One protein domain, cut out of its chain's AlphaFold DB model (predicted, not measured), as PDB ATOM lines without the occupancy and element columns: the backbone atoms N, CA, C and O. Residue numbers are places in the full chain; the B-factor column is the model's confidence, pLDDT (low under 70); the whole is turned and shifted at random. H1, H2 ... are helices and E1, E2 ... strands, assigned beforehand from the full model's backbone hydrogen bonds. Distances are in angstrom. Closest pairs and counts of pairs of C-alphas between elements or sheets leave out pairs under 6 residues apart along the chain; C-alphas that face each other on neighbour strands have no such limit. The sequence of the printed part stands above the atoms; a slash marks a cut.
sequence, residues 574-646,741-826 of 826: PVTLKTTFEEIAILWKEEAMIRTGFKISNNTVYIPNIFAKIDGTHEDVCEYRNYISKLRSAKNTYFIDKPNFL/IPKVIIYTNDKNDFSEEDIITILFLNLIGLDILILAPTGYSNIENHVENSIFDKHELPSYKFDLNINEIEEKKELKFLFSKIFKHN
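Overview. This is residues 574 to 646 and 741 to 826 of the 826 residues of the protein "Uncharacterized protein with repeats, similar to YCEG B.subtilis" of Clostridium acetobutylicum (strain ATCC 824 / DSM 792 / JCM 1419 / LMG 5710 / VKM B-1787) (UniProt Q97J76). A twisted sheet of five parallel strands forms the core, with H1 and H2 packed on one side and H3 on the other. A small three-stranded sheet extends it at one end, where E3 runs on into E4, and residues 812 to 826 stick out as a free tail that makes much of the length. The 159 printed residues hold E1 H1 E2 E3 E4 H2 E5 E6 H3 E7 E8 H4: four helices and eight strands, mixed in class, with under half of the residues in named elements. The sheet orders are E5 E6 E7 E4 E8, parallel, and E1 E3 E2, mixed. The whole is only just loose, close to compact, with a radius of gyration of the C-alphas of 18.2 A and spans of 73 by 37 by 30 A.

Along the chain. E1 is residues 574 to 576, from C-alpha 574 at (116.138, 157.532, 138.659). H1 is 581 to 587, E2 599 to 601, E3 604 to 609, 15.0 A long, and E4 611 to 615, 13.6 A. H2 is 621 to 632, 16.4 A, and E5 637 to 640. After the cut come E6, 743 to 747, 13.3 A, H3, 756 to 768, 18.4 A, and E7, 771 to 776, 16.5 A. E8 is 793 to 796, and H4, 806 to 810, ends at C-alpha 810, (141.321, 152.782, 119.197).

Arrangement. In the large sheet, E5 and E8 are edge strands. N 638 and O 743 are 2.8 A apart across E5 and E6, N 744 and O 771 2.8 A across E6 and E7, N 612 and O 772 3.0 A across E7 and E4, and N 613 and O 793 2.8 A across E4 and E8. E6, H3, E7 form a strand-helix-strand unit, two parallel neighbour strands joined through a helix; E4, H2, E5 form a split one, with E6 and E7 between its strands. Both crossovers are right-handed. H1, H2 and H3 are on this sheet but only graze it; the closest C-alphas of H3 and E7, Asn 766 and Ile 772, are 7.1 A apart. H3 also grazes the small sheet. There, E1 and E3 are parallel, with N 575 and O 607 2.8 A apart; E2 and E3 form an antiparallel hairpin, with N 606 and O 599 2.8 A apart. H2 and H4 are close but not clearly touching, the closest C-alphas, Arg 625 and Ile 809, being 5.4 A apart. In H2, H3 and H4 every O i to N i+4 pair is within hydrogen-bond range; in H1 1 of 3 is, beside 2 of 4 O i to N i+3 pairs.

Size, cuts and confidence. The C-alphas of Asn 602 and Asn 826, the two farthest apart, are 72.9 A apart. Residues 647 to 740 are not printed, and C-alphas 646 and 741 are 22.4 A apart across that cut. The links H1 to E2 and E7 to E8 are long. Residues 808 to 826 have pLDDT under 70.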
ATOM      1  N   PRO A 574     115.863 157.188 140.045       95.12
ATOM      2  CA  PRO A 574     116.138 157.532 138.659       95.12
ATOM      3  C   PRO A 574     114.887 158.093 137.985       95.12
ATOM      4  O   PRO A 574     113.765 157.641 138.222       95.12
ATOM      5  N   VAL A 575     115.097 159.079 137.125       95.69
ATOM      6  CA  VAL A 575     114.108 159.600 136.182       95.69
ATOM      7  C   VAL A 575     114.682 159.348 134.795       95.69
ATOM      8  O   VAL A 575     115.301 160.231 134.205       95.69
ATOM      9  N   THR A 576     114.540 158.115 134.306       94.69
ATOM     10  CA  THR A 576     115.108 157.720 133.014       94.69
ATOM     11  C   THR A 576     114.489 158.553 131.897       94.69
ATOM     12  O   THR A 576     113.270 158.559 131.703       94.69
ATOM     13  N   LEU A 577     115.334 159.311 131.205       95.50
ATOM     14  CA  LEU A 577     114.921 160.241 130.165       95.50
ATOM     15  C   LEU A 577     114.610 159.491 128.872       95.50
ATOM     16  O   LEU A 577     115.366 158.607 128.487       95.50
ATOM     17  N   LYS A 578     113.535 159.905 128.192       93.75
ATOM     18  CA  LYS A 578     113.292 159.548 126.792       93.75
ATOM     19  C   LYS A 578     114.008 160.548 125.900       93.75
ATOM     20  O   LYS A 578     113.681 161.733 125.955       93.75
ATOM     21  N   THR A 579     114.968 160.081 125.120       93.69
ATOM     22  CA  THR A 579     115.912 160.904 124.357       93.69
ATOM     23  C   THR A 579     115.872 160.575 122.869       93.69
ATOM     24  O   THR A 579     115.453 159.489 122.475       93.69
ATOM     25  N   THR A 580     116.303 161.501 122.013       95.56
ATOM     26  CA  THR A 580     116.743 161.157 120.650       95.56
ATOM     27  C   THR A 580     118.228 160.792 120.638       95.56
ATOM     28  O   THR A 580     118.979 161.132 121.556       95.56
ATOM     29  N   PHE A 581     118.686 160.140 119.566       94.44
ATOM     30  CA  PHE A 581     120.099 159.786 119.404       94.44
ATOM     31  C   PHE A 581     121.033 161.011 119.513       94.44
ATOM     32  O   PHE A 581     122.098 160.938 120.134       94.44
ATOM     33  N   GLU A 582     120.629 162.156 118.955       91.56
ATOM     34  CA  GLU A 582     121.403 163.400 118.992       91.56
ATOM     35  C   GLU A 582     121.465 164.007 120.400       91.56
ATOM     36  O   GLU A 582     122.506 164.539 120.801       91.56
ATOM     37  N   GLU A 583     120.374 163.904 121.170       94.12
ATOM     38  CA  GLU A 583     120.286 164.431 122.535       94.12
ATOM     39  C   GLU A 583     121.228 163.710 123.499       94.12
ATOM     40  O   GLU A 583     121.774 164.362 124.396       94.12
ATOM     41  N   ILE A 584     121.495 162.411 123.287       95.81
ATOM     42  CA  ILE A 584     122.399 161.620 124.138       95.81
ATOM     43  C   ILE A 584     123.727 162.352 124.318       95.81
ATOM     44  O   ILE A 584     124.133 162.617 125.443       95.81
ATOM     45  N   ALA A 585     124.398 162.747 123.231       92.75
ATOM     46  CA  ALA A 585     125.731 163.352 123.313       92.75
ATOM     47  C   ALA A 585     125.747 164.762 123.931       92.75
ATOM     48  O   ALA A 585     126.815 165.225 124.354       92.75
ATOM     49  N   ILE A 586     124.601 165.451 123.939       92.62
ATOM     50  CA  ILE A 586     124.418 166.754 124.586       92.62
ATOM     51  C   ILE A 586     124.268 166.524 126.090       92.62
ATOM     52  O   ILE A 586     125.114 166.964 126.868       92.62
ATOM     53  N   LEU A 587     123.260 165.740 126.481       94.12
ATOM     54  CA  LEU A 587     122.932 165.453 127.875       94.12
ATOM     55  C   LEU A 587     124.066 164.723 128.605       94.12
ATOM     56  O   LEU A 587     124.304 165.004 129.777       94.12
ATOM     57  N   TRP A 588     124.846 163.884 127.913       95.44
ATOM     58  CA  TRP A 588     126.019 163.186 128.461       95.44
ATOM     59  C   TRP A 588     127.042 164.129 129.116       95.44
ATOM     60  O   TRP A 588     127.831 163.703 129.955       95.44
ATOM     61  N   LYS A 589     127.079 165.412 128.735       91.88
ATOM     62  CA  LYS A 589     128.003 166.402 129.315       91.88
ATOM     63  C   LYS A 589     127.394 167.221 130.448       91.88
ATOM     64  O   LYS A 589     128.153 167.803 131.220       91.88
ATOM     65  N   GLU A 590     126.071 167.257 130.533       93.50
ATOM     66  CA  GLU A 590     125.336 168.077 131.488       93.50
ATOM     67  C   GLU A 590     125.293 167.425 132.874       93.50
ATOM     68  O   GLU A 590     125.195 166.200 133.008       93.50
ATOM     69  N   GLU A 591     125.348 168.263 133.908       93.69
ATOM     70  CA  GLU A 591     125.173 167.859 135.305       93.69
ATOM     71  C   GLU A 591     123.709 167.518 135.605       93.69
ATOM     72  O   GLU A 591     122.797 168.033 134.955       93.69
ATOM     73  N   ALA A 592     123.466 166.678 136.614       93.81
ATOM     74  CA  ALA A 592     122.120 166.219 136.947       93.81
ATOM     75  C   ALA A 592     121.157 167.384 137.216       93.81
ATOM     76  O   ALA A 592     120.045 167.375 136.699       93.81
ATOM     77  N   MET A 593     121.601 168.412 137.949       92.38
ATOM     78  CA  MET A 593     120.789 169.577 138.319       92.38
ATOM     79  C   MET A 593     120.327 170.441 137.139       92.38
ATOM     80  O   MET A 593     119.382 171.211 137.287       92.38
ATOM     81  N   ILE A 594     120.986 170.327 135.982       91.44
ATOM     82  CA  ILE A 594     120.642 171.069 134.761       91.44
ATOM     83  C   ILE A 594     119.607 170.291 133.932       91.44
ATOM     84  O   ILE A 594     118.865 170.876 133.143       91.44
ATOM     85  N   ARG A 595     119.524 168.967 134.113       93.88
ATOM     86  CA  ARG A 595     118.636 168.103 133.332       93.88
ATOM     87  C   ARG A 595     117.187 168.209 133.801       93.88
ATOM     88  O   ARG A 595     116.877 168.275 134.994       93.88
ATOM     89  N   THR A 596     116.271 168.146 132.839       89.94
ATOM     90  CA  THR A 596     114.828 168.136 133.098       89.94
ATOM     91  C   THR A 596     114.444 166.960 133.993       89.94
ATOM     92  O   THR A 596     114.784 165.817 133.707       89.94
ATOM     93  N   GLY A 597     113.697 167.236 135.063       89.62
ATOM     94  CA  GLY A 597     113.234 166.218 136.010       89.62
ATOM     95  C   GLY A 597     114.067 166.113 137.287       89.62
ATOM     96  O   GLY A 597     113.647 165.408 138.207       89.62
ATOM     97  N   PHE A 598     115.192 166.834 137.384       94.31
ATOM     98  CA  PHE A 598     115.958 166.892 138.622       94.31
ATOM     99  C   PHE A 598     115.167 167.629 139.693       94.31
ATOM    100  O   PHE A 598     114.694 168.748 139.488       94.31
ATOM    101  N   LYS A 599     115.007 166.991 140.849       92.75
ATOM    102  CA  LYS A 599     114.357 167.597 142.012       92.75
ATOM    103  C   LYS A 599     114.764 166.882 143.287       92.75
ATOM    104  O   LYS A 599     115.160 165.719 143.270       92.75
ATOM    105  N   ILE A 600     114.588 167.563 144.408       90.44
ATOM    106  CA  ILE A 600     114.814 167.005 145.738       90.44
ATOM    107  C   ILE A 600     113.497 167.083 146.501       90.44
ATOM    108  O   ILE A 600     112.892 168.148 146.603       90.44
ATOM    109  N   SER A 601     113.019 165.952 147.010       88.31
ATOM    110  CA  SER A 601     111.787 165.889 147.801       88.31
ATOM    111  C   SER A 601     111.843 164.715 148.770       88.31
ATOM    112  O   SER A 601     112.319 163.643 148.406       88.31
ATOM    113  N   ASN A 602     111.368 164.908 150.005       86.75
ATOM    114  CA  ASN A 602     111.248 163.855 151.023       86.75
ATOM    115  C   ASN A 602     112.532 163.013 151.191       86.75
ATOM    116  O   ASN A 602     112.510 161.789 151.050       86.75
ATOM    117  N   ASN A 603     113.672 163.675 151.430       88.69
ATOM    118  CA  ASN A 603     115.000 163.051 151.556       88.69
ATOM    119  C   ASN A 603     115.375 162.126 150.378       88.69
ATOM    120  O   ASN A 603     116.086 161.133 150.551       88.69
ATOM    121  N   THR A 604     114.870 162.431 149.182       92.88
ATOM    122  CA  THR A 604     115.127 161.683 147.951       92.88
ATOM    123  C   THR A 604     115.509 162.646 146.832       92.88
ATOM    124  O   THR A 604     114.828 163.649 146.605       92.88
ATOM    125  N   VAL A 605     116.603 162.345 146.140       95.44
ATOM    126  CA  VAL A 605     117.065 163.052 144.947       95.44
ATOM    127  C   VAL A 605     116.567 162.304 143.718       95.44
ATOM    128  O   VAL A 605     116.849 161.120 143.542       95.44
ATOM    129  N   TYR A 606     115.810 162.995 142.880       96.75
ATOM    130  CA  TYR A 606     115.328 162.491 141.604       96.75
ATOM    131  C   TYR A 606     116.390 162.818 140.559       96.75
ATOM    132  O   TYR A 606     116.662 163.995 140.323       96.75
ATOM    133  N   ILE A 607     117.018 161.793 139.986       97.38
ATOM    134  CA  ILE A 607     118.204 161.919 139.134       97.38
ATOM    135  C   ILE A 607     117.810 161.628 137.685       97.38
ATOM    136  O   ILE A 607     117.516 160.474 137.372       97.38
ATOM    137  N   PRO A 608     117.809 162.629 136.787       96.69
ATOM    138  CA  PRO A 608     117.545 162.403 135.374       96.69
ATOM    139  C   PRO A 608     118.725 161.716 134.697       96.69
ATOM    140  O   PRO A 608     119.778 162.328 134.486       96.69
ATOM    141  N   ASN A 609     118.551 160.449 134.347       97.44
ATOM    142  CA  ASN A 609     119.614 159.619 133.798       97.44
ATOM    143  C   ASN A 609     119.262 159.093 132.404       97.44
ATOM    144  O   ASN A 609     118.093 158.983 132.035       97.44
ATOM    145  N   ILE A 610     120.291 158.785 131.627       97.81
ATOM    146  CA  ILE A 610     120.170 158.163 130.311       97.81
ATOM    147  C   ILE A 610     120.310 156.658 130.498       97.81
ATOM    148  O   ILE A 610     121.291 156.202 131.077       97.81
ATOM    149  N   PHE A 611     119.372 155.884 129.969       97.88
ATOM    150  CA  PHE A 611     119.558 154.452 129.782       97.88
ATOM    151  C   PHE A 611     119.130 154.121 128.358       97.88
ATOM    152  O   PHE A 611     117.944 154.167 128.043       97.88
ATOM    153  N   ALA A 612     120.101 153.861 127.485       97.50
ATOM    154  CA  ALA A 612     119.837 153.666 126.067       97.50
ATOM    155  C   ALA A 612     120.701 152.564 125.446       97.50
ATOM    156  O   ALA A 612     121.833 152.309 125.866       97.50
ATOM    157  N   LYS A 613     120.168 151.946 124.394       96.69
ATOM    158  CA  LYS A 613     120.855 151.022 123.497       96.69
ATOM    159  C   LYS A 613     120.898 151.620 122.091       96.69
ATOM    160  O   LYS A 613     119.879 152.071 121.576       96.69
ATOM    161  N   ILE A 614     122.073 151.602 121.470       96.44
ATOM    162  CA  ILE A 614     122.294 152.039 120.091       96.44
ATOM    163  C   ILE A 614     122.642 150.815 119.247       96.44
ATOM    164  O   ILE A 614     123.712 150.228 119.414       96.44
ATOM    165  N   ASP A 615     121.746 150.479 118.327       95.25
ATOM    166  CA  ASP A 615     121.915 149.434 117.328       95.25
ATOM    167  C   ASP A 615     122.488 150.013 116.036       95.25
ATOM    168  O   ASP A 615     121.993 151.000 115.494       95.25
ATOM    169  N   GLY A 616     123.544 149.383 115.530       93.31
ATOM    170  CA  GLY A 616     124.234 149.815 114.323       93.31
ATOM    171  C   GLY A 616     125.294 150.899 114.554       93.31
ATOM    172  O   GLY A 616     125.787 151.148 115.655       93.31
ATOM    173  N   THR A 617     125.693 151.515 113.449       92.38
ATOM    174  CA  THR A 617     126.810 152.445 113.281       92.38
ATOM    175  C   THR A 617     126.456 153.512 112.244       92.38
ATOM    176  O   THR A 617     125.527 153.345 111.448       92.38
ATOM    177  N   HIS A 618     127.225 154.601 112.221       91.81
ATOM    178  CA  HIS A 618     127.206 155.536 111.093       91.81
ATOM    179  C   HIS A 618     127.731 154.840 109.828       91.81
ATOM    180  O   HIS A 618     128.515 153.893 109.916       91.81
ATOM    181  N   GLU A 619     127.337 155.326 108.648       89.06
ATOM    182  CA  GLU A 619     127.879 154.823 107.378       89.06
ATOM    183  C   GLU A 619     129.410 154.958 107.332       89.06
ATOM    184  O   GLU A 619     130.109 154.022 106.927       89.06
ATOM    185  N   ASP A 620     129.930 156.093 107.818       89.00
ATOM    186  CA  ASP A 620     131.355 156.291 108.061       89.00
ATOM    187  C   ASP A 620     131.755 155.754 109.444       89.00
ATOM    188  O   ASP A 620     131.426 156.303 110.500       89.00
ATOM    189  N   VAL A 621     132.555 154.689 109.441       85.50
ATOM    190  CA  VAL A 621     133.104 154.094 110.665       85.50
ATOM    191  C   VAL A 621     133.955 155.110 111.440       85.50
ATOM    192  O   VAL A 621     133.973 155.069 112.669       85.50
ATOM    193  N   CYS A 622     134.625 156.057 110.772       87.50
ATOM    194  CA  CYS A 622     135.399 157.101 111.449       87.50
ATOM    195  C   CYS A 622     134.504 158.034 112.274       87.50
ATOM    196  O   CYS A 622     134.885 158.437 113.375       87.50
ATOM    197  N   GLU A 623     133.308 158.350 111.779       90.00
ATOM    198  CA  GLU A 623     132.316 159.144 112.503       90.00
ATOM    199  C   GLU A 623     131.836 158.411 113.759       90.00
ATOM    200  O   GLU A 623     131.868 158.968 114.861       90.00
ATOM    201  N   TYR A 624     131.511 157.122 113.629       89.88
ATOM    202  CA  TYR A 624     131.136 156.275 114.763       89.88
ATOM    203  C   TYR A 624     132.258 156.167 115.812       89.88
ATOM    204  O   TYR A 624     132.009 156.311 117.011       89.88
ATOM    205  N   ARG A 625     133.519 156.017 115.381       88.38
ATOM    206  CA  ARG A 625     134.691 156.019 116.278       88.38
ATOM    207  C   ARG A 625     134.844 157.343 117.025       88.38
ATOM    208  O   ARG A 625     135.057 157.344 118.238       88.38
ATOM    209  N   ASN A 626     134.699 158.469 116.328       89.50
ATOM    210  CA  ASN A 626     134.771 159.798 116.937       89.50
ATOM    211  C   ASN A 626     133.654 160.011 117.968       89.50
ATOM    212  O   ASN A 626     133.908 160.570 119.039       89.50
ATOM    213  N   TYR A 627     132.442 159.531 117.677       91.00
ATOM    214  CA  TYR A 627     131.317 159.559 118.609       91.00
ATOM    215  C   TYR A 627     131.636 158.781 119.895       91.00
ATOM    216  O   TYR A 627     131.570 159.350 120.989       91.00
ATOM    217  N   ILE A 628     132.098 157.530 119.781       91.00
ATOM    218  CA  ILE A 628     132.478 156.701 120.938       91.00
ATOM    219  C   ILE A 628     133.621 157.346 121.730       91.00
ATOM    220  O   ILE A 628     133.544 157.450 122.955       91.00
ATOM    221  N   SER A 629     134.671 157.827 121.057       89.81
ATOM    222  CA  SER A 629     135.803 158.476 121.727       89.81
ATOM    223  C   SER A 629     135.372 159.728 122.496       89.81
ATOM    224  O   SER A 629     135.896 159.988 123.581       89.81
ATOM    225  N   LYS A 630     134.418 160.499 121.963       91.31
ATOM    226  CA  LYS A 630     133.859 161.677 122.636       91.31
ATOM    227  C   LYS A 630     133.113 161.277 123.908       91.31
ATOM    228  O   LYS A 630     133.342 161.900 124.944       91.31
ATOM    229  N   LEU A 631     132.285 160.232 123.859       93.38
ATOM    230  CA  LEU A 631     131.557 159.734 125.029       93.38
ATOM    231  C   LEU A 631     132.498 159.149 126.096       93.38
ATOM    232  O   LEU A 631     132.352 159.482 127.271       93.38
ATOM    233  N   ARG A 632     133.510 158.367 125.689       91.44
ATOM    234  CA  ARG A 632     134.548 157.807 126.583       91.44
ATOM    235  C   ARG A 632     135.370 158.890 127.287       91.44
ATOM    236  O   ARG A 632     135.809 158.687 128.411       91.44
ATOM    237  N   SER A 633     135.584 160.039 126.641       90.00
ATOM    238  CA  SER A 633     136.371 161.146 127.208       90.00
ATOM    239  C   SER A 633     135.666 161.922 128.331       90.00
ATOM    240  O   SER A 633     136.289 162.770 128.976       90.00
ATOM    241  N   ALA A 634     134.375 161.667 128.569       90.56
ATOM    242  CA  ALA A 634     133.624 162.340 129.620       90.56
ATOM    243  C   ALA A 634     134.115 161.934 131.021       90.56
ATOM    244  O   ALA A 634     134.559 160.808 131.254       90.56
ATOM    245  N   LYS A 635     134.003 162.855 131.986       88.62
ATOM    246  CA  LYS A 635     134.367 162.592 133.388       88.62
ATOM    247  C   LYS A 635     133.538 161.439 133.963       88.62
ATOM    248  O   LYS A 635     132.345 161.342 133.665       88.62
ATOM    249  N   ASN A 636     134.167 160.649 134.839       91.56
ATOM    250  CA  ASN A 636     133.564 159.516 135.546       91.56
ATOM    251  C   ASN A 636     132.897 158.508 134.595       91.56
ATOM    252  O   ASN A 636     131.762 158.105 134.826       91.56
ATOM    253  N   THR A 637     133.590 158.137 133.514       95.62
ATOM    254  CA  THR A 637     133.103 157.156 132.534       95.62
ATOM    255  C   THR A 637     133.878 155.855 132.668       95.62
ATOM    256  O   THR A 637     135.107 155.863 132.600       95.62
ATOM    257  N   TYR A 638     133.162 154.746 132.819       96.00
ATOM    258  CA  TYR A 638     133.707 153.397 132.756       96.00
ATOM    259  C   TYR A 638     133.272 152.731 131.451       96.00
ATOM    260  O   TYR A 638     132.104 152.795 131.067       96.00
ATOM    261  N   PHE A 639     134.228 152.139 130.742       94.88
ATOM    262  CA  PHE A 639     134.000 151.487 129.458       94.88
ATOM    263  C   PHE A 639     134.209 149.984 129.613       94.88
ATOM    264  O   PHE A 639     135.284 149.555 130.030       94.88
ATOM    265  N   ILE A 640     133.187 149.213 129.261       93.06
ATOM    266  CA  ILE A 640     133.163 147.756 129.292       93.06
ATOM    267  C   ILE A 640     133.192 147.278 127.843       93.06
ATOM    268  O   ILE A 640     132.313 147.609 127.049       93.06
ATOM    269  N   ASP A 641     134.228 146.528 127.490       89.25
ATOM    270  CA  ASP A 641     134.546 146.155 126.111       89.25
ATOM    271  C   ASP A 641     133.758 144.944 125.586       89.25
ATOM    272  O   ASP A 641     133.717 144.736 124.372       89.25
ATOM    273  N   LYS A 642     133.118 144.169 126.474       89.19
ATOM    274  CA  LYS A 642     132.257 143.026 126.135       89.19
ATOM    275  C   LYS A 642     131.280 142.643 127.265       89.19
ATOM    276  O   LYS A 642     131.556 142.942 128.430       89.19
ATOM    277  N   PRO A 643     130.181 141.926 126.957       86.69
ATOM    278  CA  PRO A 643     129.330 141.261 127.953       86.69
ATOM    279  C   PRO A 643     130.085 140.222 128.798       86.69
ATOM    280  O   PRO A 643     131.184 139.793 128.439       86.69
ATOM    281  N   ASN A 644     129.468 139.763 129.890       85.75
ATOM    282  CA  ASN A 644     130.052 138.861 130.891       85.75
ATOM    283  C   ASN A 644     131.263 139.484 131.596       85.75
ATOM    284  O   ASN A 644     132.332 138.877 131.710       85.75
ATOM    285  N   PHE A 645     131.098 140.727 132.050       84.56
ATOM    286  CA  PHE A 645     132.163 141.501 132.690       84.56
ATOM    287  C   PHE A 645     132.298 141.197 134.187       84.56
ATOM    288  O   PHE A 645     133.293 141.573 134.808       84.56
ATOM    289  N   LEU A 646     131.341 140.465 134.766       79.44
ATOM    290  CA  LEU A 646     131.415 139.940 136.126       79.44
ATOM    291  C   LEU A 646     131.531 138.414 136.122       79.44
ATOM    292  O   LEU A 646     130.565 137.697 135.885       79.44
ATOM    293  N   ILE A 741     126.998 163.142 136.578       96.06
ATOM    294  CA  ILE A 741     126.485 161.770 136.648       96.06
ATOM    295  C   ILE A 741     127.576 160.784 136.187       96.06
ATOM    296  O   ILE A 741     128.158 160.993 135.114       96.06
ATOM    297  N   PRO A 742     127.907 159.738 136.969       97.75
ATOM    298  CA  PRO A 742     128.809 158.678 136.541       97.75
ATOM    299  C   PRO A 742     128.201 157.861 135.402       97.75
ATOM    300  O   PRO A 742     126.983 157.712 135.308       97.75
ATOM    301  N   LYS A 743     129.058 157.341 134.523       97.44
ATOM    302  CA  LYS A 743     128.634 156.814 133.227       97.44
ATOM    303  C   LYS A 743     129.230 155.453 132.961       97.44
ATOM    304  O   LYS A 743     130.413 155.235 133.221       97.44
ATOM    305  N   VAL A 744     128.431 154.574 132.382       97.69
ATOM    306  CA  VAL A 744     128.856 153.248 131.950       97.69
ATOM    307  C   VAL A 744     128.523 153.083 130.478       97.69
ATOM    308  O   VAL A 744     127.389 153.289 130.055       97.69
ATOM    309  N   ILE A 745     129.531 152.728 129.690       97.00
ATOM    310  CA  ILE A 745     129.377 152.393 128.277       97.00
ATOM    311  C   ILE A 745     129.724 150.920 128.126       97.00
ATOM    312  O   ILE A 745     130.808 150.510 128.533       97.00
ATOM    313  N   ILE A 746     128.825 150.146 127.531       95.56
ATOM    314  CA  ILE A 746     129.002 148.716 127.300       95.56
ATOM    315  C   ILE A 746     129.012 148.464 125.803       95.56
ATOM    316  O   ILE A 746     128.093 148.873 125.099       95.56
ATOM    317  N   TYR A 747     130.044 147.794 125.315       92.94
ATOM    318  CA  TYR A 747     130.190 147.449 123.910       92.94
ATOM    319  C   TYR A 747     129.840 145.979 123.667       92.94
ATOM    320  O   TYR A 747     130.306 145.102 124.389       92.94
ATOM    321  N   THR A 748     129.015 145.702 122.656       91.00
ATOM    322  CA  THR A 748     128.563 144.343 122.316       91.00
ATOM    323  C   THR A 748     128.757 144.089 120.820       91.00
ATOM    324  O   THR A 748     127.972 144.557 119.997       91.00
ATOM    325  N   ASN A 749     129.818 143.372 120.447       84.00
ATOM    326  CA  ASN A 749     130.196 143.160 119.040       84.00
ATOM    327  C   ASN A 749     130.142 141.691 118.585       84.00
ATOM    328  O   ASN A 749     130.383 141.388 117.420       84.00
ATOM    329  N   ASP A 750     129.811 140.767 119.478       80.38
ATOM    330  CA  ASP A 750     129.665 139.352 119.155       80.38
ATOM    331  C   ASP A 750     128.271 138.841 119.546       80.38
ATOM    332  O   ASP A 750     127.383 139.605 119.926       80.38
ATOM    333  N   LYS A 751     128.057 137.534 119.389       82.94
ATOM    334  CA  LYS A 751     126.795 136.867 119.732       82.94
ATOM    335  C   LYS A 751     126.656 136.578 121.232       82.94
ATOM    336  O   LYS A 751     125.684 135.925 121.609       82.94
ATOM    337  N   ASN A 752     127.626 136.961 122.064       81.44
ATOM    338  CA  ASN A 752     127.532 136.723 123.496       81.44
ATOM    339  C   ASN A 752     126.504 137.689 124.081       81.44
ATOM    340  O   ASN A 752     126.619 138.904 123.937       81.44
ATOM    341  N   ASP A 753     125.490 137.129 124.728       86.50
ATOM    342  CA  ASP A 753     124.487 137.904 125.444       86.50
ATOM    343  C   ASP A 753     124.975 138.233 126.869       86.50
ATOM    344  O   ASP A 753     125.984 137.694 127.341       86.50
ATOM    345  N   PHE A 754     124.259 139.123 127.550       91.69
ATOM    346  CA  PHE A 754     124.481 139.458 128.949       91.69
ATOM    347  C   PHE A 754     124.200 138.268 129.874       91.69
ATOM    348  O   PHE A 754     123.200 137.564 129.728       91.69
ATOM    349  N   SER A 755     125.066 138.075 130.870       91.75
ATOM    350  CA  SER A 755     124.792 137.163 131.987       91.75
ATOM    351  C   SER A 755     123.773 137.760 132.960       91.75
ATOM    352  O   SER A 755     123.586 138.975 133.025       91.75
ATOM    353  N   GLU A 756     123.159 136.919 133.797       89.88
ATOM    354  CA  GLU A 756     122.303 137.398 134.892       89.88
ATOM    355  C   GLU A 756     123.056 138.362 135.830       89.88
ATOM    356  O   GLU A 756     122.477 139.344 136.288       89.88
ATOM    357  N   GLU A 757     124.350 138.125 136.087       91.44
ATOM    358  CA  GLU A 757     125.228 139.021 136.852       91.44
ATOM    359  C   GLU A 757     125.308 140.425 136.238       91.44
ATOM    360  O   GLU A 757     125.199 141.430 136.955       91.44
ATOM    361  N   ASP A 758     125.487 140.496 134.916       93.62
ATOM    362  CA  ASP A 758     125.564 141.762 134.192       93.62
ATOM    363  C   ASP A 758     124.226 142.503 134.280       93.62
ATOM    364  O   ASP A 758     124.203 143.690 134.599       93.62
ATOM    365  N   ILE A 759     123.107 141.798 134.073       94.00
ATOM    366  CA  ILE A 759     121.753 142.370 134.133       94.00
ATOM    367  C   ILE A 759     121.450 142.942 135.520       94.00
ATOM    368  O   ILE A 759     120.985 144.080 135.631       94.00
ATOM    369  N   ILE A 760     121.754 142.189 136.582       94.88
ATOM    370  CA  ILE A 760     121.598 142.641 137.973       94.88
ATOM    371  C   ILE A 760     122.379 143.940 138.198       94.88
ATOM    372  O   ILE A 760     121.869 144.882 138.807       94.88
ATOM    373  N   THR A 761     123.604 144.005 137.680       95.81
ATOM    374  CA  THR A 761     124.487 145.161 137.852       95.81
ATOM    375  C   THR A 761     124.013 146.365 137.045       95.81
ATOM    376  O   THR A 761     123.929 147.461 137.590       95.81
ATOM    377  N   ILE A 762     123.628 146.180 135.782       96.31
ATOM    378  CA  ILE A 762     123.090 147.247 134.924       96.31
ATOM    379  C   ILE A 762     121.840 147.865 135.564       96.31
ATOM    380  O   ILE A 762     121.756 149.086 135.703       96.31
ATOM    381  N   LEU A 763     120.900 147.035 136.029       95.94
ATOM    382  CA  LEU A 763     119.691 147.510 136.705       95.94
ATOM    383  C   LEU A 763     120.004 148.247 138.005       95.94
ATOM    384  O   LEU A 763     119.419 149.295 138.274       95.94
ATOM    385  N   PHE A 764     120.939 147.732 138.799       97.44
ATOM    386  CA  PHE A 764     121.387 148.385 140.022       97.44
ATOM    387  C   PHE A 764     121.964 149.782 139.753       97.44
ATOM    388  O   PHE A 764     121.610 150.738 140.445       97.44
ATOM    389  N   LEU A 765     122.802 149.922 138.724       97.50
ATOM    390  CA  LEU A 765     123.392 151.206 138.339       97.50
ATOM    391  C   LEU A 765     122.337 152.186 137.811       97.50
ATOM    392  O   LEU A 765     122.357 153.360 138.188       97.50
ATOM    393  N   ASN A 766     121.370 151.702 137.023       96.88
ATOM    394  CA  ASN A 766     120.234 152.513 136.590       96.88
ATOM    395  C   ASN A 766     119.417 152.994 137.797       96.88
ATOM    396  O   ASN A 766     119.115 154.175 137.901       96.88
ATOM    397  N   LEU A 767     119.130 152.112 138.761       96.88
ATOM    398  CA  LEU A 767     118.395 152.464 139.980       96.88
ATOM    399  C   LEU A 767     119.144 153.455 140.874       96.88
ATOM    400  O   LEU A 767     118.503 154.217 141.598       96.88
ATOM    401  N   ILE A 768     120.476 153.481 140.849       97.25
ATOM    402  CA  ILE A 768     121.240 154.548 141.506       97.25
ATOM    403  C   ILE A 768     121.044 155.883 140.774       97.25
ATOM    404  O   ILE A 768     120.966 156.910 141.446       97.25
ATOM    405  N   GLY A 769     120.912 155.857 139.444       96.69
ATOM    406  CA  GLY A 769     120.743 157.023 138.576       96.69
ATOM    407  C   GLY A 769     121.949 157.300 137.674       96.69
ATOM    408  O   GLY A 769     122.175 158.452 137.318       96.69
ATOM    409  N   LEU A 770     122.760 156.285 137.350       97.88
ATOM    410  CA  LEU A 770     123.887 156.437 136.423       97.88
ATOM    411  C   LEU A 770     123.410 156.516 134.970       97.88
ATOM    412  O   LEU A 770     122.376 155.949 134.611       97.88
ATOM    413  N   ASP A 771     124.211 157.172 134.131       98.19
ATOM    414  CA  ASP A 771     124.029 157.120 132.682       98.19
ATOM    415  C   ASP A 771     124.593 155.799 132.141       98.19
ATOM    416  O   ASP A 771     125.753 155.462 132.390       98.19
ATOM    417  N   ILE A 772     123.791 155.052 131.388       98.19
ATOM    418  CA  ILE A 772     124.146 153.751 130.824       98.19
ATOM    419  C   ILE A 772     123.893 153.768 129.320       98.19
ATOM    420  O   ILE A 772     122.787 154.068 128.864       98.19
ATOM    421  N   LEU A 773     124.916 153.407 128.549       97.81
ATOM    422  CA  LEU A 773     124.830 153.287 127.100       97.81
ATOM    423  C   LEU A 773     125.325 151.921 126.635       97.81
ATOM    424  O   LEU A 773     126.468 151.554 126.902       97.81
ATOM    425  N   ILE A 774     124.490 151.195 125.900       96.88
ATOM    426  CA  ILE A 774     124.845 149.917 125.281       96.88
ATOM    427  C   ILE A 774     125.046 150.153 123.784       96.88
ATOM    428  O   ILE A 774     124.141 150.600 123.088       96.88
ATOM    429  N   LEU A 775     126.247 149.881 123.290       95.19
ATOM    430  CA  LEU A 775     126.647 150.060 121.900       95.19
ATOM    431  C   LEU A 775     126.703 148.697 121.213       95.19
ATOM    432  O   LEU A 775     127.593 147.896 121.501       95.19
ATOM    433  N   ALA A 776     125.786 148.461 120.277       94.38
ATOM    434  CA  ALA A 776     125.659 147.215 119.534       94.38
ATOM    435  C   ALA A 776     125.808 147.458 118.017       94.38
ATOM    436  O   ALA A 776     124.814 147.496 117.292       94.38
ATOM    437  N   PRO A 777     127.045 147.596 117.491       93.06
ATOM    438  CA  PRO A 777     127.304 147.792 116.057       93.06
ATOM    439  C   PRO A 777     126.642 146.757 115.140       93.06
ATOM    440  O   PRO A 777     126.331 147.047 113.985       93.06
ATOM    441  N   THR A 778     126.447 145.543 115.655       91.38
ATOM    442  CA  THR A 778     125.827 144.413 114.960       91.38
ATOM    443  C   THR A 778     124.302 144.501 114.910       91.38
ATOM    444  O   THR A 778     123.692 143.828 114.085       91.38
ATOM    445  N   GLY A 779     123.680 145.294 115.789       89.62
ATOM    446  CA  GLY A 779     122.227 145.331 115.973       89.62
ATOM    447  C   GLY A 779     121.642 144.086 116.641       89.62
ATOM    448  O   GLY A 779     120.442 143.841 116.540       89.62
ATOM    449  N   TYR A 780     122.473 143.242 117.260       91.50
ATOM    450  CA  TYR A 780     121.986 142.025 117.903       91.50
ATOM    451  C   TYR A 780     121.133 142.329 119.130       91.50
ATOM    452  O   TYR A 780     121.436 143.228 119.915       91.50
ATOM    453  N   SER A 781     120.088 141.525 119.322       88.19
ATOM    454  CA  SER A 781     119.298 141.567 120.544       88.19
ATOM    455  C   SER A 781     120.085 141.037 121.730       88.19
ATOM    456  O   SER A 781     120.696 139.974 121.638       88.19
ATOM    457  N   ASN A 782     120.082 141.804 122.819       91.00
ATOM    458  CA  ASN A 782     120.834 141.511 124.031       91.00
ATOM    459  C   ASN A 782     120.027 141.899 125.280       91.00
ATOM    460  O   ASN A 782     119.224 141.108 125.759       91.00
ATOM    461  N   ILE A 783     120.149 143.135 125.768       92.62
ATOM    462  CA  ILE A 783     119.476 143.645 126.968       92.62
ATOM    463  C   ILE A 783     117.947 143.474 126.913       92.62
ATOM    464  O   ILE A 783     117.345 143.112 127.920       92.62
ATOM    465  N   GLU A 784     117.325 143.623 125.736       92.81
ATOM    466  CA  GLU A 784     115.879 143.426 125.531       92.81
ATOM    467  C   GLU A 784     115.399 141.992 125.799       92.81
ATOM    468  O   GLU A 784     114.208 141.773 126.007       92.81
ATOM    469  N   ASN A 785     116.304 141.009 125.808       91.50
ATOM    470  CA  ASN A 785     115.960 139.624 126.122       91.50
ATOM    471  C   ASN A 785     115.772 139.403 127.632       91.50
ATOM    472  O   ASN A 785     115.212 138.382 128.029       91.50
ATOM    473  N   HIS A 786     116.249 140.327 128.476       91.88
ATOM    474  CA  HIS A 786     116.345 140.128 129.927       91.88
ATOM    475  C   HIS A 786     115.544 141.139 130.744       91.88
ATOM    476  O   HIS A 786     115.143 140.822 131.867       91.88
ATOM    477  N   VAL A 787     115.316 142.345 130.211       93.19
ATOM    478  CA  VAL A 787     114.624 143.426 130.924       93.19
ATOM    479  C   VAL A 787     113.512 144.069 130.099       93.19
ATOM    480  O   VAL A 787     113.550 144.088 128.873       93.19
ATOM    481  N   GLU A 788     112.522 144.625 130.793       91.56
ATOM    482  CA  GLU A 788     111.381 145.323 130.195       91.56
ATOM    483  C   GLU A 788     111.806 146.500 129.300       91.56
ATOM    484  O   GLU A 788     112.449 147.440 129.761       91.56
ATOM    485  N   ASN A 789     111.341 146.534 128.047       87.88
ATOM    486  CA  ASN A 789     111.680 147.590 127.074       87.88
ATOM    487  C   ASN A 789     111.240 149.005 127.494       87.88
ATOM    488  O   ASN A 789     111.622 149.988 126.870       87.88
ATOM    489  N   SER A 790     110.401 149.133 128.524       88.38
ATOM    490  CA  SER A 790     109.941 150.433 129.023       88.38
ATOM    491  C   SER A 790     111.002 151.211 129.811       88.38
ATOM    492  O   SER A 790     110.802 152.403 130.048       88.38
ATOM    493  N   ILE A 791     112.103 150.563 130.217       91.06
ATOM    494  CA  ILE A 791     113.112 151.158 131.110       91.06
ATOM    495  C   ILE A 791     114.325 151.748 130.385       91.06
ATOM    496  O   ILE A 791     115.156 152.362 131.048       91.06
ATOM    497  N   PHE A 792     114.463 151.539 129.073       95.12
ATOM    498  CA  PHE A 792     115.570 152.063 128.274       95.12
ATOM    499  C   PHE A 792     115.101 152.450 126.868       95.12
ATOM    500  O   PHE A 792     114.156 151.868 126.335       95.12
ATOM    501  N   ASP A 793     115.781 153.413 126.253       95.81
ATOM    502  CA  ASP A 793     115.532 153.785 124.861       95.81
ATOM    503  C   ASP A 793     116.329 152.904 123.899       95.81
ATOM    504  O   ASP A 793     117.476 152.537 124.159       95.81
ATOM    505  N   LYS A 794     115.745 152.607 122.739       95.69
ATOM    506  CA  LYS A 794     116.422 151.917 121.641       95.69
ATOM    507  C   LYS A 794     116.542 152.859 120.444       95.69
ATOM    508  O   LYS A 794     115.537 153.380 119.964       95.69
ATOM    509  N   HIS A 795     117.761 153.047 119.952       96.19
ATOM    510  CA  HIS A 795     118.063 153.845 118.765       96.19
ATOM    511  C   HIS A 795     118.670 152.964 117.683       96.19
ATOM    512  O   HIS A 795     119.572 152.184 117.969       96.19
ATOM    513  N   GLU A 796     118.212 153.119 116.446       95.19
ATOM    514  CA  GLU A 796     118.755 152.414 115.283       95.19
ATOM    515  C   GLU A 796     119.519 153.396 114.392       95.19
ATOM    516  O   GLU A 796     119.015 154.469 114.052       95.19
ATOM    517  N   LEU A 797     120.744 153.029 114.020       94.38
ATOM    518  CA  LEU A 797     121.601 153.781 113.108       94.38
ATOM    519  C   LEU A 797     121.590 153.180 111.687       94.38
ATOM    520  O   LEU A 797     121.235 152.014 111.511       94.38
ATOM    521  N   PRO A 798     122.010 153.941 110.654       92.19
ATOM    522  CA  PRO A 798     121.823 153.553 109.249       92.19
ATOM    523  C   PRO A 798     122.580 152.300 108.777       92.19
ATOM    524  O   PRO A 798     122.224 151.737 107.742       92.19
ATOM    525  N   SER A 799     123.643 151.869 109.470       92.12
ATOM    526  CA  SER A 799     124.513 150.778 109.005       92.12
ATOM    527  C   SER A 799     124.849 149.772 110.102       92.12
ATOM    528  O   SER A 799     125.185 150.162 111.212       92.12
ATOM    529  N   TYR A 800     124.871 148.477 109.784       91.75
ATOM    530  CA  TYR A 800     125.320 147.422 110.701       91.75
ATOM    531  C   TYR A 800     126.725 146.933 110.343       91.75
ATOM    532  O   TYR A 800     127.055 146.761 109.165       91.75
ATOM    533  N   LYS A 801     127.554 146.683 111.362       87.62
ATOM    534  CA  LYS A 801     128.911 146.143 111.209       87.62
ATOM    535  C   LYS A 801     129.065 144.898 112.071       87.62
ATOM    536  O   LYS A 801     129.013 144.973 113.293       87.62
ATOM    537  N   PHE A 802     129.265 143.766 111.407       81.19
ATOM    538  CA  PHE A 802     129.591 142.481 112.015       81.19
ATOM    539  C   PHE A 802     131.119 142.361 111.985       81.19
ATOM    540  O   PHE A 802     131.695 142.531 110.916       81.19
ATOM    541  N   ASP A 803     131.760 142.173 113.143       74.62
ATOM    542  CA  ASP A 803     133.225 142.103 113.340       74.62
ATOM    543  C   ASP A 803     133.982 143.437 113.526       74.62
ATOM    544  O   ASP A 803     135.199 143.487 113.355       74.62
ATOM    545  N   LEU A 804     133.320 144.516 113.961       82.56
ATOM    546  CA  LEU A 804     134.017 145.766 114.301       82.56
ATOM    547  C   LEU A 804     134.750 145.621 115.647       82.56
ATOM    548  O   LEU A 804     134.178 145.854 116.704       82.56
ATOM    549  N   ASN A 805     136.013 145.198 115.641       78.50
ATOM    550  CA  ASN A 805     136.740 144.987 116.894       78.50
ATOM    551  C   ASN A 805     136.968 146.317 117.637       78.50
ATOM    552  O   ASN A 805     137.261 147.347 117.023       78.50
ATOM    553  N   ILE A 806     136.895 146.293 118.972       74.31
ATOM    554  CA  ILE A 806     137.130 147.475 119.802       74.31
ATOM    555  C   ILE A 806     138.508 148.096 119.539       74.31
ATOM    556  O   ILE A 806     138.617 149.313 119.471       74.31
ATOM    557  N   ASN A 807     139.533 147.284 119.264       70.25
ATOM    558  CA  ASN A 807     140.882 147.769 118.950       70.25
ATOM    559  C   ASN A 807     140.926 148.611 117.665       70.25
ATOM    560  O   ASN A 807     141.710 149.552 117.559       70.25
ATOM    561  N   GLU A 808     140.052 148.331 116.695       63.50
ATOM    562  CA  GLU A 808     139.959 149.133 115.475       63.50
ATOM    563  C   GLU A 808     139.364 150.515 115.757       63.50
ATOM    564  O   GLU A 808     139.653 151.475 115.046       63.50
ATOM    565  N   ILE A 809     138.567 150.646 116.821       63.75
ATOM    566  CA  ILE A 809     138.040 151.925 117.304       63.75
ATOM    567  C   ILE A 809     139.143 152.758 117.989       63.75
ATOM    568  O   ILE A 809     139.015 153.980 118.073       63.75
ATOM    569  N   GLU A 810     140.251 152.140 118.417       59.22
ATOM    570  CA  GLU A 810     141.321 152.782 119.197       59.22
ATOM    571  C   GLU A 810     142.476 153.384 118.358       59.22
ATOM    572  O   GLU A 810     143.191 154.268 118.846       59.22
ATOM    573  N   GLU A 811     142.649 153.018 117.079       46.09
ATOM    574  CA  GLU A 811     143.774 153.509 116.257       46.09
ATOM    575  C   GLU A 811     143.546 154.876 115.572       46.09
ATOM    576  O   GLU A 811     142.949 154.979 114.498       46.09
ATOM    577  N   LYS A 812     144.127 155.936 116.166       46.31
ATOM    578  CA  LYS A 812     145.123 156.862 115.552       46.31
ATOM    579  C   LYS A 812     145.553 157.952 116.552       46.31
ATOM    580  O   LYS A 812     145.199 159.126 116.435       46.31
ATOM    581  N   LYS A 813     146.405 157.590 117.514       43.03
ATOM    582  CA  LYS A 813     147.313 158.545 118.171       43.03
ATOM    583  C   LYS A 813     148.720 158.329 117.627       43.03
ATOM    584  O   LYS A 813     149.499 157.651 118.265       43.03
ATOM    585  N   GLU A 814     149.001 158.871 116.443       43.12
ATOM    586  CA  GLU A 814     150.321 159.350 115.992       43.12
ATOM    587  C   GLU A 814     150.292 159.556 114.475       43.12
ATOM    588  O   GLU A 814     150.066 158.618 113.724       43.12
ATOM    589  N   LEU A 815     150.458 160.815 114.044       36.38
ATOM    590  CA  LEU A 815     150.968 161.245 112.723       36.38
ATOM    591  C   LEU A 815     150.905 162.776 112.532       36.38
ATOM    592  O   LEU A 815     151.357 163.285 111.513       36.38
ATOM    593  N   LYS A 816     150.429 163.556 113.517       37.09
ATOM    594  CA  LYS A 816     150.529 165.033 113.479       37.09
ATOM    595  C   LYS A 816     151.843 165.613 114.032       37.09
ATOM    596  O   LYS A 816     152.026 166.822 113.959       37.09
ATOM    597  N   PHE A 817     152.778 164.792 114.522       39.84
ATOM    598  CA  PHE A 817     154.043 165.277 115.108       39.84
ATOM    599  C   PHE A 817     155.265 165.268 114.166       39.84
ATOM    600  O   PHE A 817     156.314 165.783 114.546       39.84
ATOM    601  N   LEU A 818     155.151 164.750 112.933       37.62
ATOM    602  CA  LEU A 818     156.295 164.620 112.009       37.62
ATOM    603  C   LEU A 818     156.380 165.683 110.895       37.62
ATOM    604  O   LEU A 818     157.446 165.838 110.310       37.62
ATOM    605  N   PHE A 819     155.340 166.490 110.649       40.91
ATOM    606  CA  PHE A 819     155.376 167.527 109.595       40.91
ATOM    607  C   PHE A 819     155.603 168.968 110.085       40.91
ATOM    608  O   PHE A 819     155.749 169.872 109.268       40.91
ATOM    609  N   SER A 820     155.728 169.208 111.394       38.56
ATOM    610  CA  SER A 820     156.034 170.548 111.935       38.56
ATOM    611  C   SER A 820     157.533 170.831 112.126       38.56
ATOM    612  O   SER A 820     157.897 171.940 112.515       38.56
ATOM    613  N   LYS A 821     158.418 169.868 111.817       41.75
ATOM    614  CA  LYS A 821     159.885 170.011 111.944       41.75
ATOM    615  C   LYS A 821     160.659 170.161 110.625       41.75
ATOM    616  O   LYS A 821     161.870 170.323 110.685       41.75
ATOM    617  N   ILE A 822     159.997 170.171 109.462       47.97
ATOM    618  CA  ILE A 822     160.673 170.262 108.145       47.97
ATOM    619  C   ILE A 822     160.563 171.657 107.483       47.97
ATOM    620  O   ILE A 822     161.287 171.935 106.540       47.97
ATOM    621  N   PHE A 823     159.784 172.606 108.026       47.31
ATOM    622  CA  PHE A 823     159.686 173.981 107.479       47.31
ATOM    623  C   PHE A 823     160.233 175.090 108.399       47.31
ATOM    624  O   PHE A 823     159.802 176.238 108.343       47.31
ATOM    625  N   LYS A 824     161.229 174.771 109.234       43.69
ATOM    626  CA  LYS A 824     162.069 175.769 109.927       43.69
ATOM    627  C   LYS A 824     163.557 175.461 109.734       43.69
ATOM    628  O   LYS A 824     164.264 175.200 110.697       43.69
ATOM    629  N   HIS A 825     163.991 175.426 108.480       43.41
ATOM    630  CA  HIS A 825     165.304 175.883 108.013       43.41
ATOM    631  C   HIS A 825     165.387 175.620 106.507       43.41
ATOM    632  O   HIS A 825     165.672 174.502 106.087       43.41
ATOM    633  N   ASN A 826     165.052 176.647 105.727       35.81
ATOM    634  CA  ASN A 826     165.797 177.130 104.562       35.81
ATOM    635  C   ASN A 826     165.137 178.409 104.058       35.81
ATOM    636  O   ASN A 826     163.904 178.378 103.841       35.81
TER     637      ASN A 826